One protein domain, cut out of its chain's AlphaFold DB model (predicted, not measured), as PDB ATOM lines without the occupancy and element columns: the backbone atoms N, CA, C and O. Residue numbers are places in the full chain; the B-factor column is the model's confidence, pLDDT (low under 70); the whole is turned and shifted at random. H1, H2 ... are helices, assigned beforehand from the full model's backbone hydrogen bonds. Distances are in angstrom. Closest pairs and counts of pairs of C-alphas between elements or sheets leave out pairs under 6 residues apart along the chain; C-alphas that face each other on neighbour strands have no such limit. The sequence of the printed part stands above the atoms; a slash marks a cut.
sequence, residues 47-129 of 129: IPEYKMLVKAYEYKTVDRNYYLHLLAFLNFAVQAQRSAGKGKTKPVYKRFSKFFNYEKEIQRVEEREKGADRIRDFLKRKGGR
ATOM      1  N   ILE A  47      17.501  34.189 -63.765       85.75
ATOM      2  CA  ILE A  47      17.846  34.022 -62.341       85.75
ATOM      3  C   ILE A  47      17.740  32.556 -61.854       85.75
ATOM      4  O   ILE A  47      18.583  32.139 -61.057       85.75
ATOM      5  N   PRO A  48      16.748  31.740 -62.274       87.69
ATOM      6  CA  PRO A  48      16.726  30.314 -61.943       87.69
ATOM      7  C   PRO A  48      17.911  29.525 -62.516       87.69
ATOM      8  O   PRO A  48      18.493  28.713 -61.798       87.69
ATOM      9  N   GLU A  49      18.299  29.779 -63.767       90.75
ATOM     10  CA  GLU A  49      19.455  29.125 -64.399       90.75
ATOM     11  C   GLU A  49      20.755  29.507 -63.693       90.75
ATOM     12  O   GLU A  49      21.554  28.632 -63.364       90.75
ATOM     13  N   TYR A  50      20.919  30.788 -63.352       92.69
ATOM     14  CA  TYR A  50      22.032  31.261 -62.531       92.69
ATOM     15  C   TYR A  50      22.142  30.494 -61.212       92.69
ATOM     16  O   TYR A  50      23.201  29.976 -60.864       92.69
ATOM     17  N   LYS A  51      21.029  30.360 -60.485       89.19
ATOM     18  CA  LYS A  51      21.002  29.609 -59.222       89.19
ATOM     19  C   LYS A  51      21.379  28.143 -59.416       89.19
ATOM     20  O   LYS A  51      22.062  27.580 -58.563       89.19
ATOM     21  N   MET A  52      20.967  27.531 -60.526       93.19
ATOM     22  CA  MET A  52      21.345  26.159 -60.858       93.19
ATOM     23  C   MET A  52      22.851  26.035 -61.122       93.19
ATOM     24  O   MET A  52      23.468  25.092 -60.631       93.19
ATOM     25  N   LEU A  53      23.454  26.999 -61.825       95.19
ATOM     26  CA  LEU A  53      24.903  27.049 -62.052       95.19
ATOM     27  C   LEU A  53      25.682  27.201 -60.742       95.19
ATOM     28  O   LEU A  53      26.617  26.439 -60.497       95.19
ATOM     29  N   VAL A  54      25.257  28.116 -59.862       93.19
ATOM     30  CA  VAL A  54      25.847  28.285 -58.523       93.19
ATOM     31  C   VAL A  54      25.796  26.968 -57.749       93.19
ATOM     32  O   VAL A  54      26.816  26.516 -57.232       93.19
ATOM     33  N   LYS A  55      24.638  26.300 -57.733       92.81
ATOM     34  CA  LYS A  55      24.461  25.019 -57.042       92.81
ATOM     35  C   LYS A  55      25.349  23.916 -57.625       92.81
ATOM     36  O   LYS A  55      26.007  23.189 -56.884       92.81
ATOM     37  N   ALA A  56      25.415  23.807 -58.951       96.19
ATOM     38  CA  ALA A  56      26.298  22.861 -59.626       96.19
ATOM     39  C   ALA A  56      27.776  23.115 -59.280       96.19
ATOM     40  O   ALA A  56      28.542  22.174 -59.065       96.19
ATOM     41  N   TYR A  57      28.177  24.382 -59.170       96.06
ATOM     42  CA  TYR A  57      29.526  24.757 -58.768       96.06
ATOM     43  C   TYR A  57      29.824  24.465 -57.290       96.06
ATOM     44  O   TYR A  57      30.935  24.032 -56.970       96.06
ATOM     45  N   GLU A  58      28.853  24.626 -56.386       94.44
ATOM     46  CA  GLU A  58      28.990  24.191 -54.991       94.44
ATOM     47  C   GLU A  58      29.238  22.674 -54.914       94.44
ATOM     48  O   GLU A  58      30.178  22.250 -54.241       94.44
ATOM     49  N   TYR A  59      28.501  21.858 -55.680       97.00
ATOM     50  CA  TYR A  59      28.764  20.415 -55.769       97.00
ATOM     51  C   TYR A  59      30.155  20.103 -56.331       97.00
ATOM     52  O   TYR A  59      30.926  19.377 -55.702       97.00
ATOM     53  N   LYS A  60      30.542  20.737 -57.444       96.62
ATOM     54  CA  LYS A  60      31.890  20.597 -58.022       96.62
ATOM     55  C   LYS A  60      32.992  20.978 -57.026       96.62
ATOM     56  O   LYS A  60      34.079  20.400 -57.032       96.62
ATOM     57  N   THR A  61      32.728  21.950 -56.155       95.75
ATOM     58  CA  THR A  61      33.652  22.350 -55.087       95.75
ATOM     59  C   THR A  61      33.791  21.255 -54.032       95.75
ATOM     60  O   THR A  61      34.912  20.975 -53.601       95.75
ATOM     61  N   VAL A  62      32.697  20.592 -53.646       97.69
ATOM     62  CA  VAL A  62      32.739  19.421 -52.753       97.69
ATOM     63  C   VAL A  62      33.556  18.287 -53.381       97.69
ATOM     64  O   VAL A  62      34.431  17.738 -52.708       97.69
ATOM     65  N   ASP A  63      33.366  18.004 -54.672       97.75
ATOM     66  CA  ASP A  63      34.153  17.001 -55.406       97.75
ATOM     67  C   ASP A  63      35.647  17.349 -55.413       97.75
ATOM     68  O   ASP A  63      36.503  16.521 -55.096       97.75
ATOM     69  N   ARG A  64      35.995  18.605 -55.712       97.31
ATOM     70  CA  ARG A  64      37.389  19.069 -55.676       97.31
ATOM     71  C   ARG A  64      37.991  18.926 -54.281       97.31
ATOM     72  O   ARG A  64      39.126  18.465 -54.148       97.31
ATOM     73  N   ASN A  65      37.243  19.304 -53.250       96.69
ATOM     74  CA  ASN A  65      37.681  19.168 -51.868       96.69
ATOM     75  C   ASN A  65      37.918  17.704 -51.510       96.69
ATOM     76  O   ASN A  65      38.943  17.413 -50.901       96.69
ATOM     77  N   TYR A  66      37.053  16.787 -51.940       97.19
ATOM     78  CA  TYR A  66      37.264  15.354 -51.760       97.19
ATOM     79  C   TYR A  66      38.625  14.912 -52.306       97.19
ATOM     80  O   TYR A  66      39.412  14.321 -51.564       97.19
ATOM     81  N   TYR A  67      38.952  15.255 -53.557       96.81
ATOM     82  CA  TYR A  67      40.229  14.868 -54.166       96.81
ATOM     83  C   TYR A  67      41.439  15.505 -53.473       96.81
ATOM     84  O   TYR A  67      42.433  14.821 -53.230       96.81
ATOM     85  N   LEU A  68      41.357  16.787 -53.102       96.88
ATOM     86  CA  LEU A  68      42.423  17.468 -52.358       96.88
ATOM     87  C   LEU A  68      42.668  16.814 -50.995       96.88
ATOM     88  O   LEU A  68      43.813  16.579 -50.610       96.88
ATOM     89  N   HIS A  69      41.596  16.480 -50.279       94.31
ATOM     90  CA  HIS A  69      41.698  15.807 -48.992       94.31
ATOM     91  C   HIS A  69      42.218  14.383 -49.156       94.31
ATOM     92  O   HIS A  69      43.009  13.941 -48.326       94.31
ATOM     93  N   LEU A  70      41.822  13.667 -50.212       93.69
ATOM     94  CA  LEU A  70      42.328  12.328 -50.500       93.69
ATOM     95  C   LEU A  70      43.837  12.365 -50.743       93.69
ATOM     96  O   LEU A  70      44.569  11.586 -50.138       93.69
ATOM     97  N   LEU A  71      44.310  13.316 -51.549       93.19
ATOM     98  CA  LEU A  71      45.737  13.533 -51.766       93.19
ATOM     99  C   LEU A  71      46.465  13.840 -50.449       93.19
ATOM    100  O   LEU A  71      47.481  13.216 -50.146       93.19
ATOM    101  N   ALA A  72      45.929  14.751 -49.631       90.19
ATOM    102  CA  ALA A  72      46.498  15.076 -48.324       90.19
ATOM    103  C   ALA A  72      46.534  13.857 -47.388       90.19
ATOM    104  O   ALA A  72      47.530  13.631 -46.705       90.19
ATOM    105  N   PHE A  73      45.479  13.040 -47.384       87.44
ATOM    106  CA  PHE A  73      45.398  11.814 -46.600       87.44
ATOM    107  C   PHE A  73      46.420  10.772 -47.056       87.44
ATOM    108  O   PHE A  73      47.042  10.135 -46.210       87.44
ATOM    109  N   LEU A  74      46.628  10.608 -48.364       85.94
ATOM    110  CA  LEU A  74      47.634   9.694 -48.905       85.94
ATOM    111  C   LEU A  74      49.051  10.168 -48.559       85.94
ATOM    112  O   LEU A  74      49.843   9.377 -48.051       85.94
ATOM    113  N   ASN A  75      49.337  11.463 -48.712       86.62
ATOM    114  CA  ASN A  75      50.611  12.057 -48.292       86.62
ATOM    115  C   ASN A  75      50.844  11.886 -46.783       86.62
ATOM    116  O   ASN A  75      51.942  11.545 -46.345       86.62
ATOM    117  N   PHE A  76      49.796  12.060 -45.978       72.94
ATOM    118  CA  PHE A  76      49.846  11.841 -44.540       72.94
ATOM    119  C   PHE A  76      50.050  10.367 -44.174       72.94
ATOM    120  O   PHE A  76      50.846  10.070 -43.291       72.94
ATOM    121  N   ALA A  77      49.368   9.432 -44.836       71.38
ATOM    122  CA  ALA A  77      49.516   7.998 -44.588       71.38
ATOM    123  C   ALA A  77      50.946   7.503 -44.870       71.38
ATOM    124  O   ALA A  77      51.412   6.593 -44.188       71.38
ATOM    125  N   VAL A  78      51.649   8.137 -45.816       61.44
ATOM    126  CA  VAL A  78      53.075   7.890 -46.093       61.44
ATOM    127  C   VAL A  78      53.978   8.375 -44.947       61.44
ATOM    128  O   VAL A  78      54.993   7.745 -44.667       61.44
ATOM    129  N   GLN A  79      53.617   9.459 -44.250       65.12
ATOM    130  CA  GLN A  79      54.470  10.111 -43.241       65.12
ATOM    131  C   GLN A  79      54.110   9.775 -41.781       65.12
ATOM    132  O   GLN A  79      54.954   9.847 -40.889       65.12
ATOM    133  N   ALA A  80      52.856   9.428 -41.497       58.47
ATOM    134  CA  ALA A  80      52.325   9.389 -40.142       58.47
ATOM    135  C   ALA A  80      52.318   7.975 -39.561       58.47
ATOM    136  O   ALA A  80      51.352   7.222 -39.663       58.47
ATOM    137  N   GLN A  81      53.389   7.653 -38.855       59.59
ATOM    138  CA  GLN A  81      53.504   6.458 -38.039       59.59
ATOM    139  C   GLN A  81      53.497   6.868 -36.554       59.59
ATOM    140  O   GLN A  81      54.531   7.197 -35.984       59.59
ATOM    141  N   ARG A  82      52.328   6.876 -35.888       61.69
ATOM    142  CA  ARG A  82      52.265   7.056 -34.420       61.69
ATOM    143  C   ARG A  82      52.676   5.769 -33.726       61.69
ATOM    144  O   ARG A  82      52.164   4.719 -34.101       61.69
ATOM    145  N   SER A  83      53.521   5.852 -32.697       61.53
ATOM    146  CA  SER A  83      53.897   4.690 -31.882       61.53
ATOM    147  C   SER A  83      52.651   3.980 -31.338       61.53
ATOM    148  O   SER A  83      51.794   4.582 -30.696       61.53
ATOM    149  N   ALA A  84      52.536   2.693 -31.645       71.31
ATOM    150  CA  ALA A  84      51.451   1.795 -31.273       71.31
ATOM    151  C   ALA A  84      51.945   0.698 -30.309       71.31
ATOM    152  O   ALA A  84      51.379  -0.396 -30.276       71.31
ATOM    153  N   GLY A  85      53.018   0.981 -29.562       72.56
ATOM    154  CA  GLY A  85      53.718   0.049 -28.673       72.56
ATOM    155  C   GLY A  85      55.157  -0.228 -29.127       72.56
ATOM    156  O   GLY A  85      55.632   0.361 -30.096       72.56
ATOM    157  N   LYS A  86      55.860  -1.130 -28.425       69.94
ATOM    158  CA  LYS A  86      57.282  -1.453 -28.668       69.94
ATOM    159  C   LYS A  86      57.515  -1.807 -30.149       69.94
ATOM    160  O   LYS A  86      57.050  -2.844 -30.617       69.94
ATOM    161  N   GLY A  87      58.183  -0.912 -30.883       70.00
ATOM    162  CA  GLY A  87      58.558  -1.088 -32.293       70.00
ATOM    163  C   GLY A  87      57.415  -1.076 -33.317       70.00
ATOM    164  O   GLY A  87      57.651  -1.416 -34.471       70.00
ATOM    165  N   LYS A  88      56.182  -0.718 -32.937       69.88
ATOM    166  CA  LYS A  88      55.030  -0.695 -33.854       69.88
ATOM    167  C   LYS A  88      54.540   0.721 -34.053       69.88
ATOM    168  O   LYS A  88      54.532   1.505 -33.112       69.88
ATOM    169  N   THR A  89      54.033   1.018 -35.239       70.75
ATOM    170  CA  THR A  89      53.427   2.312 -35.538       70.75
ATOM    171  C   THR A  89      52.124   2.156 -36.323       70.75
ATOM    172  O   THR A  89      51.884   1.127 -36.958       70.75
ATOM    173  N   LYS A  90      51.221   3.140 -36.222       66.25
ATOM    174  CA  LYS A  90      49.928   3.167 -36.923       66.25
ATOM    175  C   LYS A  90      49.601   4.569 -37.461       66.25
ATOM    176  O   LYS A  90      49.937   5.553 -36.797       66.25
ATOM    177  N   PRO A  91      48.878   4.674 -38.591       66.38
ATOM    178  CA  PRO A  91      48.327   5.939 -39.071       66.38
ATOM    179  C   PRO A  91      47.343   6.553 -38.072       66.38
ATOM    180  O   PRO A  91      46.557   5.841 -37.441       66.38
ATOM    181  N   VAL A  92      47.356   7.885 -37.949       68.44
ATOM    182  CA  VAL A  92      46.448   8.637 -37.054       68.44
ATOM    183  C   VAL A  92      44.999   8.499 -37.488       68.44
ATOM    184  O   VAL A  92      44.116   8.243 -36.671       68.44
ATOM    185  N   TYR A  93      44.766   8.616 -38.791       67.88
ATOM    186  CA  TYR A  93      43.471   8.394 -39.403       67.88
ATOM    187  C   TYR A  93      43.489   7.024 -40.072       67.88
ATOM    188  O   TYR A  93      44.176   6.810 -41.063       67.88
ATOM    189  N   LYS A  94      42.725   6.076 -39.521       71.25
ATOM    190  CA  LYS A  94      42.641   4.708 -40.066       71.25
ATOM    191  C   LYS A  94      41.824   4.618 -41.356       71.25
ATOM    192  O   LYS A  94      41.921   3.626 -42.065       71.25
ATOM    193  N   ARG A  95      40.951   5.597 -41.604       83.19
ATOM    194  CA  ARG A  95      40.034   5.644 -42.749       83.19
ATOM    195  C   ARG A  95      39.899   7.080 -43.226       83.19
ATOM    196  O   ARG A  95      39.777   7.980 -42.393       83.19
ATOM    197  N   PHE A  96      39.836   7.265 -44.541       86.00
ATOM    198  CA  PHE A  96      39.659   8.576 -45.155       86.00
ATOM    199  C   PHE A  96      38.367   9.277 -44.709       86.00
ATOM    200  O   PHE A  96      38.377  10.474 -44.458       86.00
ATOM    201  N   SER A  97      37.287   8.527 -44.468       87.56
ATOM    202  CA  SER A  97      36.004   9.078 -44.000       87.56
ATOM    203  C   SER A  97      36.059   9.789 -42.640       87.56
ATOM    204  O   SER A  97      35.147  10.537 -42.292       87.56
ATOM    205  N   LYS A  98      37.115   9.565 -41.843       85.25
ATOM    206  CA  LYS A  98      37.380  10.323 -40.606       85.25
ATOM    207  C   LYS A  98      38.117  11.640 -40.860       85.25
ATOM    208  O   LYS A  98      38.111  12.493 -39.981       85.25
ATOM    209  N   PHE A  99      38.754  11.766 -42.018       85.81
ATOM    210  CA  PHE A  99      39.458  12.957 -42.475       85.81
ATOM    211  C   PHE A  99      38.527  13.870 -43.288       85.81
ATOM    212  O   PHE A  99      38.497  15.071 -43.050       85.81
ATOM    213  N   PHE A 100      37.716  13.296 -44.182       92.00
ATOM    214  CA  PHE A 100      36.731  14.022 -44.983       92.00
ATOM    215  C   PHE A 100      35.473  13.171 -45.207       92.00
ATOM    216  O   PHE A 100      35.571  12.010 -45.610       92.00
ATOM    217  N   ASN A 101      34.290  13.735 -44.950       94.50
ATOM    218  CA  ASN A 101      33.008  13.061 -45.160       94.50
ATOM    219  C   ASN A 101      32.240  13.748 -46.295       94.50
ATOM    220  O   ASN A 101      31.614  14.781 -46.082       94.50
ATOM    221  N   TYR A 102      32.287  13.137 -47.477       94.81
ATOM    222  CA  TYR A 102      31.661  13.657 -48.690       94.81
ATOM    223  C   TYR A 102      30.148  13.851 -48.551       94.81
ATOM    224  O   TYR A 102      29.647  14.941 -48.799       94.81
ATOM    225  N   GLU A 103      29.432  12.823 -48.092       95.69
ATOM    226  CA  GLU A 103      27.969  12.849 -47.948       95.69
ATOM    227  C   GLU A 103      27.519  13.987 -47.031       95.69
ATOM    228  O   GLU A 103      26.558  14.694 -47.324       95.69
ATOM    229  N   LYS A 104      28.266  14.222 -45.947       95.44
ATOM    230  CA  LYS A 104      27.990  15.324 -45.025       95.44
ATOM    231  C   LYS A 104      28.189  16.695 -45.678       95.44
ATOM    232  O   LYS A 104      27.436  17.616 -45.374       95.44
ATOM    233  N   GLU A 105      29.191  16.858 -46.540       95.88
ATOM    234  CA  GLU A 105      29.399  18.120 -47.258       95.88
ATOM    235  C   GLU A 105      28.343  18.342 -48.350       95.88
ATOM    236  O   GLU A 105      27.847  19.458 -48.484       95.88
ATOM    237  N   ILE A 106      27.913  17.289 -49.054       96.38
ATOM    238  CA  ILE A 106      26.770  17.353 -49.979       96.38
ATOM    239  C   ILE A 106      25.495  17.771 -49.241       96.38
ATOM    240  O   ILE A 106      24.808  18.700 -49.664       96.38
ATOM    241  N   GLN A 107      25.217  17.159 -48.088       94.81
ATOM    242  CA  GLN A 107      24.051  17.497 -47.274       94.81
ATOM    243  C   GLN A 107      24.051  18.974 -46.849       94.81
ATOM    244  O   GLN A 107      23.003  19.615 -46.842       94.81
ATOM    245  N   ARG A 108      25.218  19.553 -46.542       92.25
ATOM    246  CA  ARG A 108      25.331  20.981 -46.196       92.25
ATOM    247  C   ARG A 108      24.959  21.906 -47.352       92.25
ATOM    248  O   ARG A 108      24.346  22.945 -47.102       92.25
ATOM    249  N   VAL A 109      25.320  21.546 -48.586       91.38
ATOM    250  CA  VAL A 109      24.913  22.294 -49.789       91.38
ATOM    251  C   VAL A 109      23.385  22.293 -49.901       91.38
ATOM    252  O   VAL A 109      22.769  23.347 -50.046       91.38
ATOM    253  N   GLU A 110      22.750  21.136 -49.716       90.00
ATOM    254  CA  GLU A 110      21.286  21.016 -49.761       90.00
ATOM    255  C   GLU A 110      20.568  21.737 -48.607       90.00
ATOM    256  O   GLU A 110      19.491  22.310 -48.782       90.00
ATOM    257  N   GLU A 111      21.124  21.703 -47.396       88.38
ATOM    258  CA  GLU A 111      20.532  22.352 -46.221       88.38
ATOM    259  C   GLU A 111      20.546  23.879 -46.332       88.38
ATOM    260  O   GLU A 111      19.587  24.532 -45.909       88.38
ATOM    261  N   ARG A 112      21.593  24.452 -46.937       79.38
ATOM    262  CA  ARG A 112      21.691  25.895 -47.191       79.38
ATOM    263  C   ARG A 112      20.553  26.383 -48.091       79.38
ATOM    264  O   ARG A 112      19.949  27.416 -47.802       79.38
ATOM    265  N   GLU A 113      20.215  25.616 -49.124       74.81
ATOM    266  CA  GLU A 113      19.097  25.906 -50.029       74.81
ATOM    267  C   GLU A 113      17.751  25.863 -49.292       74.81
ATOM    268  O   GLU A 113      16.988  26.831 -49.313       74.81
ATOM    269  N   LYS A 114      17.502  24.786 -48.534       75.88
ATOM    270  CA  LYS A 114      16.275  24.631 -47.732       75.88
ATOM    271  C   LYS A 114      16.116  25.755 -46.704       75.88
ATOM    272  O   LYS A 114      15.001  26.212 -46.455       75.88
ATOM    273  N   GLY A 115      17.212  26.206 -46.091       70.38
ATOM    274  CA  GLY A 115      17.218  27.344 -45.169       70.38
ATOM    275  C   GLY A 115      16.812  28.652 -45.849       70.38
ATOM    276  O   GLY A 115      15.963  29.378 -45.328       70.38
ATOM    277  N   ALA A 116      17.356  28.925 -47.037       71.38
ATOM    278  CA  ALA A 116      17.021  30.112 -47.820       71.38
ATOM    279  C   ALA A 116      15.545  30.130 -48.259       71.38
ATOM    280  O   ALA A 116      14.900  31.181 -48.216       71.38
ATOM    281  N   ASP A 117      14.985  28.978 -48.631       75.50
ATOM    282  CA  ASP A 117      13.568  28.859 -48.988       75.50
ATOM    283  C   ASP A 117      12.646  29.100 -47.784       75.50
ATOM    284  O   ASP A 117      11.690  29.868 -47.885       75.50
ATOM    285  N   ARG A 118      12.978  28.554 -46.605       72.25
ATOM    286  CA  ARG A 118      12.211  28.797 -45.366       72.25
ATOM    287  C   ARG A 118      12.177  30.275 -44.979       72.25
ATOM    288  O   ARG A 118      11.130  30.773 -44.567       72.25
ATOM    289  N   ILE A 119      13.302  30.980 -45.114       69.94
ATOM    290  CA  ILE A 119      13.378  32.424 -44.847       69.94
ATOM    291  C   ILE A 119      12.499  33.190 -45.842       69.94
ATOM    292  O   ILE A 119      11.727  34.060 -45.441       69.94
ATOM    293  N   ARG A 120      12.549  32.830 -47.130       73.81
ATOM    294  CA  ARG A 120      11.702  33.429 -48.173       73.81
ATOM    295  C   ARG A 120      10.214  33.250 -47.872       73.81
ATOM    296  O   ARG A 120       9.453  34.211 -47.971       73.81
ATOM    297  N   ASP A 121       9.804  32.048 -47.482       78.31
ATOM    298  CA  ASP A 121       8.411  31.742 -47.146       78.31
ATOM    299  C   ASP A 121       7.942  32.494 -45.899       78.31
ATOM    300  O   ASP A 121       6.819  32.999 -45.861       78.31
ATOM    301  N   PHE A 122       8.809  32.628 -44.894       76.62
ATOM    302  CA  PHE A 122       8.531  33.427 -43.705       76.62
ATOM    303  C   PHE A 122       8.320  34.912 -44.043       76.62
ATOM    304  O   PHE A 122       7.345  35.513 -43.589       76.62
ATOM    305  N   LEU A 123       9.183  35.494 -44.880       75.31
ATOM    306  CA  LEU A 123       9.077  36.895 -45.300       75.31
ATOM    307  C   LEU A 123       7.804  37.158 -46.117       75.31
ATOM    308  O   LEU A 123       7.102  38.131 -45.844       75.31
ATOM    309  N   LYS A 124       7.435  36.252 -47.036       76.31
ATOM    310  CA  LYS A 124       6.166  36.329 -47.787       76.31
ATOM    311  C   LYS A 124       4.941  36.348 -46.872       76.31
ATOM    312  O   LYS A 124       3.992  37.077 -47.138       76.31
ATOM    313  N   ARG A 125       4.956  35.568 -45.786       76.81
ATOM    314  CA  ARG A 125       3.853  35.530 -44.809       76.81
ATOM    315  C   ARG A 125       3.764  36.799 -43.959       76.81
ATOM    316  O   ARG A 125       2.673  37.144 -43.521       76.81
ATOM    317  N   LYS A 126       4.888  37.479 -43.707       71.50
ATOM    318  CA  LYS A 126       4.945  38.674 -42.847       71.50
ATOM    319  C   LYS A 126       4.702  39.986 -43.611       71.50
ATOM    320  O   LYS A 126       4.177  40.916 -43.014       71.50
ATOM    321  N   GLY A 127       5.036  40.046 -44.904       55.91
ATOM    322  CA  GLY A 127       4.841  41.223 -45.768       55.91
ATOM    323  C   GLY A 127       3.464  41.340 -46.442       55.91
ATOM    324  O   GLY A 127       3.249  42.267 -47.212       55.91
ATOM    325  N   GLY A 128       2.546  40.400 -46.188       49.16
ATOM    326  CA  GLY A 128       1.188  40.374 -46.753       49.16
ATOM    327  C   GLY A 128       0.093  40.982 -45.863       49.16
ATOM    328  O   GLY A 128      -1.053  40.546 -45.962       49.16
ATOM    329  N   ARG A 129       0.428  41.916 -44.966       41.53
ATOM    330  CA  ARG A 129      -0.523  42.671 -44.131       41.53
ATOM    331  C   ARG A 129      -0.426  44.160 -44.412       41.53
ATOM    332  O   ARG A 129       0.721  44.641 -44.524       41.53
TER     333      ARG A 129
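AT A GLANCE: This is residues 47 to 129 of the 129 residues of an uncharacterized protein of Sellimonas intestinalis (UniProt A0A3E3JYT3). The model is a long, thin helical hairpin: two long helices, H1 and H2, run opposite ways and come together along the first part of H2, then spread like a narrow V, so that residues 47 to 54 and 114 to 129 stick out. The long link between the helices runs past the last residue of H1, turns in a small loop at residues 82 to 90, and folds back to H2. The printed part has 83 residues with two named helices, H1 then H2, and no named strand; its class is all helix. It is extended, with a radius of gyration of the C-alphas of 20.7 A, a rod spanning 74 by 25 by 12 A.

HOW THE PARTS SIT: H1, residues 47 to 79, is the longest helix. H2, residues 102 to 126, touches it, with the C-alphas of Val 62 and Glu 105 closest at 6.6 A. H1 touches H2 with residues 55 to 66 alone, and H2 touches H1 with residues 102 to 109 alone. The two form a helical hairpin, with a shallow tilt of 30 degrees, opposite ways. Every O i to N i+4 pair is within hydrogen-bond range in H1, and 20 of 21 are in H2. In the link, residues 82 to 83 pair with residues 89 to 90, antiparallel.

IN THESE COORDINATES: H1 measures 47.7 A from C-alpha 47 at (17.846, 34.022, -62.341) to C-alpha 79 at (54.470, 10.111, -43.241). H2 measures 37.1 A and ends with C-alpha 126 at (4.945, 38.674, -42.847).

THE WHOLE: The two C-alphas farthest apart, those of Gly 87 and Arg 129, are 74.5 A apart. The printed part has no cut and ends at the chain's last residue. The link from H1 to H2, 22 residues, is long. The mean pLDDT of the printed part is 81.9; it is under 70 at residues 78 to 83, 86, 88, 90 to 93, 119 and 127 to 129.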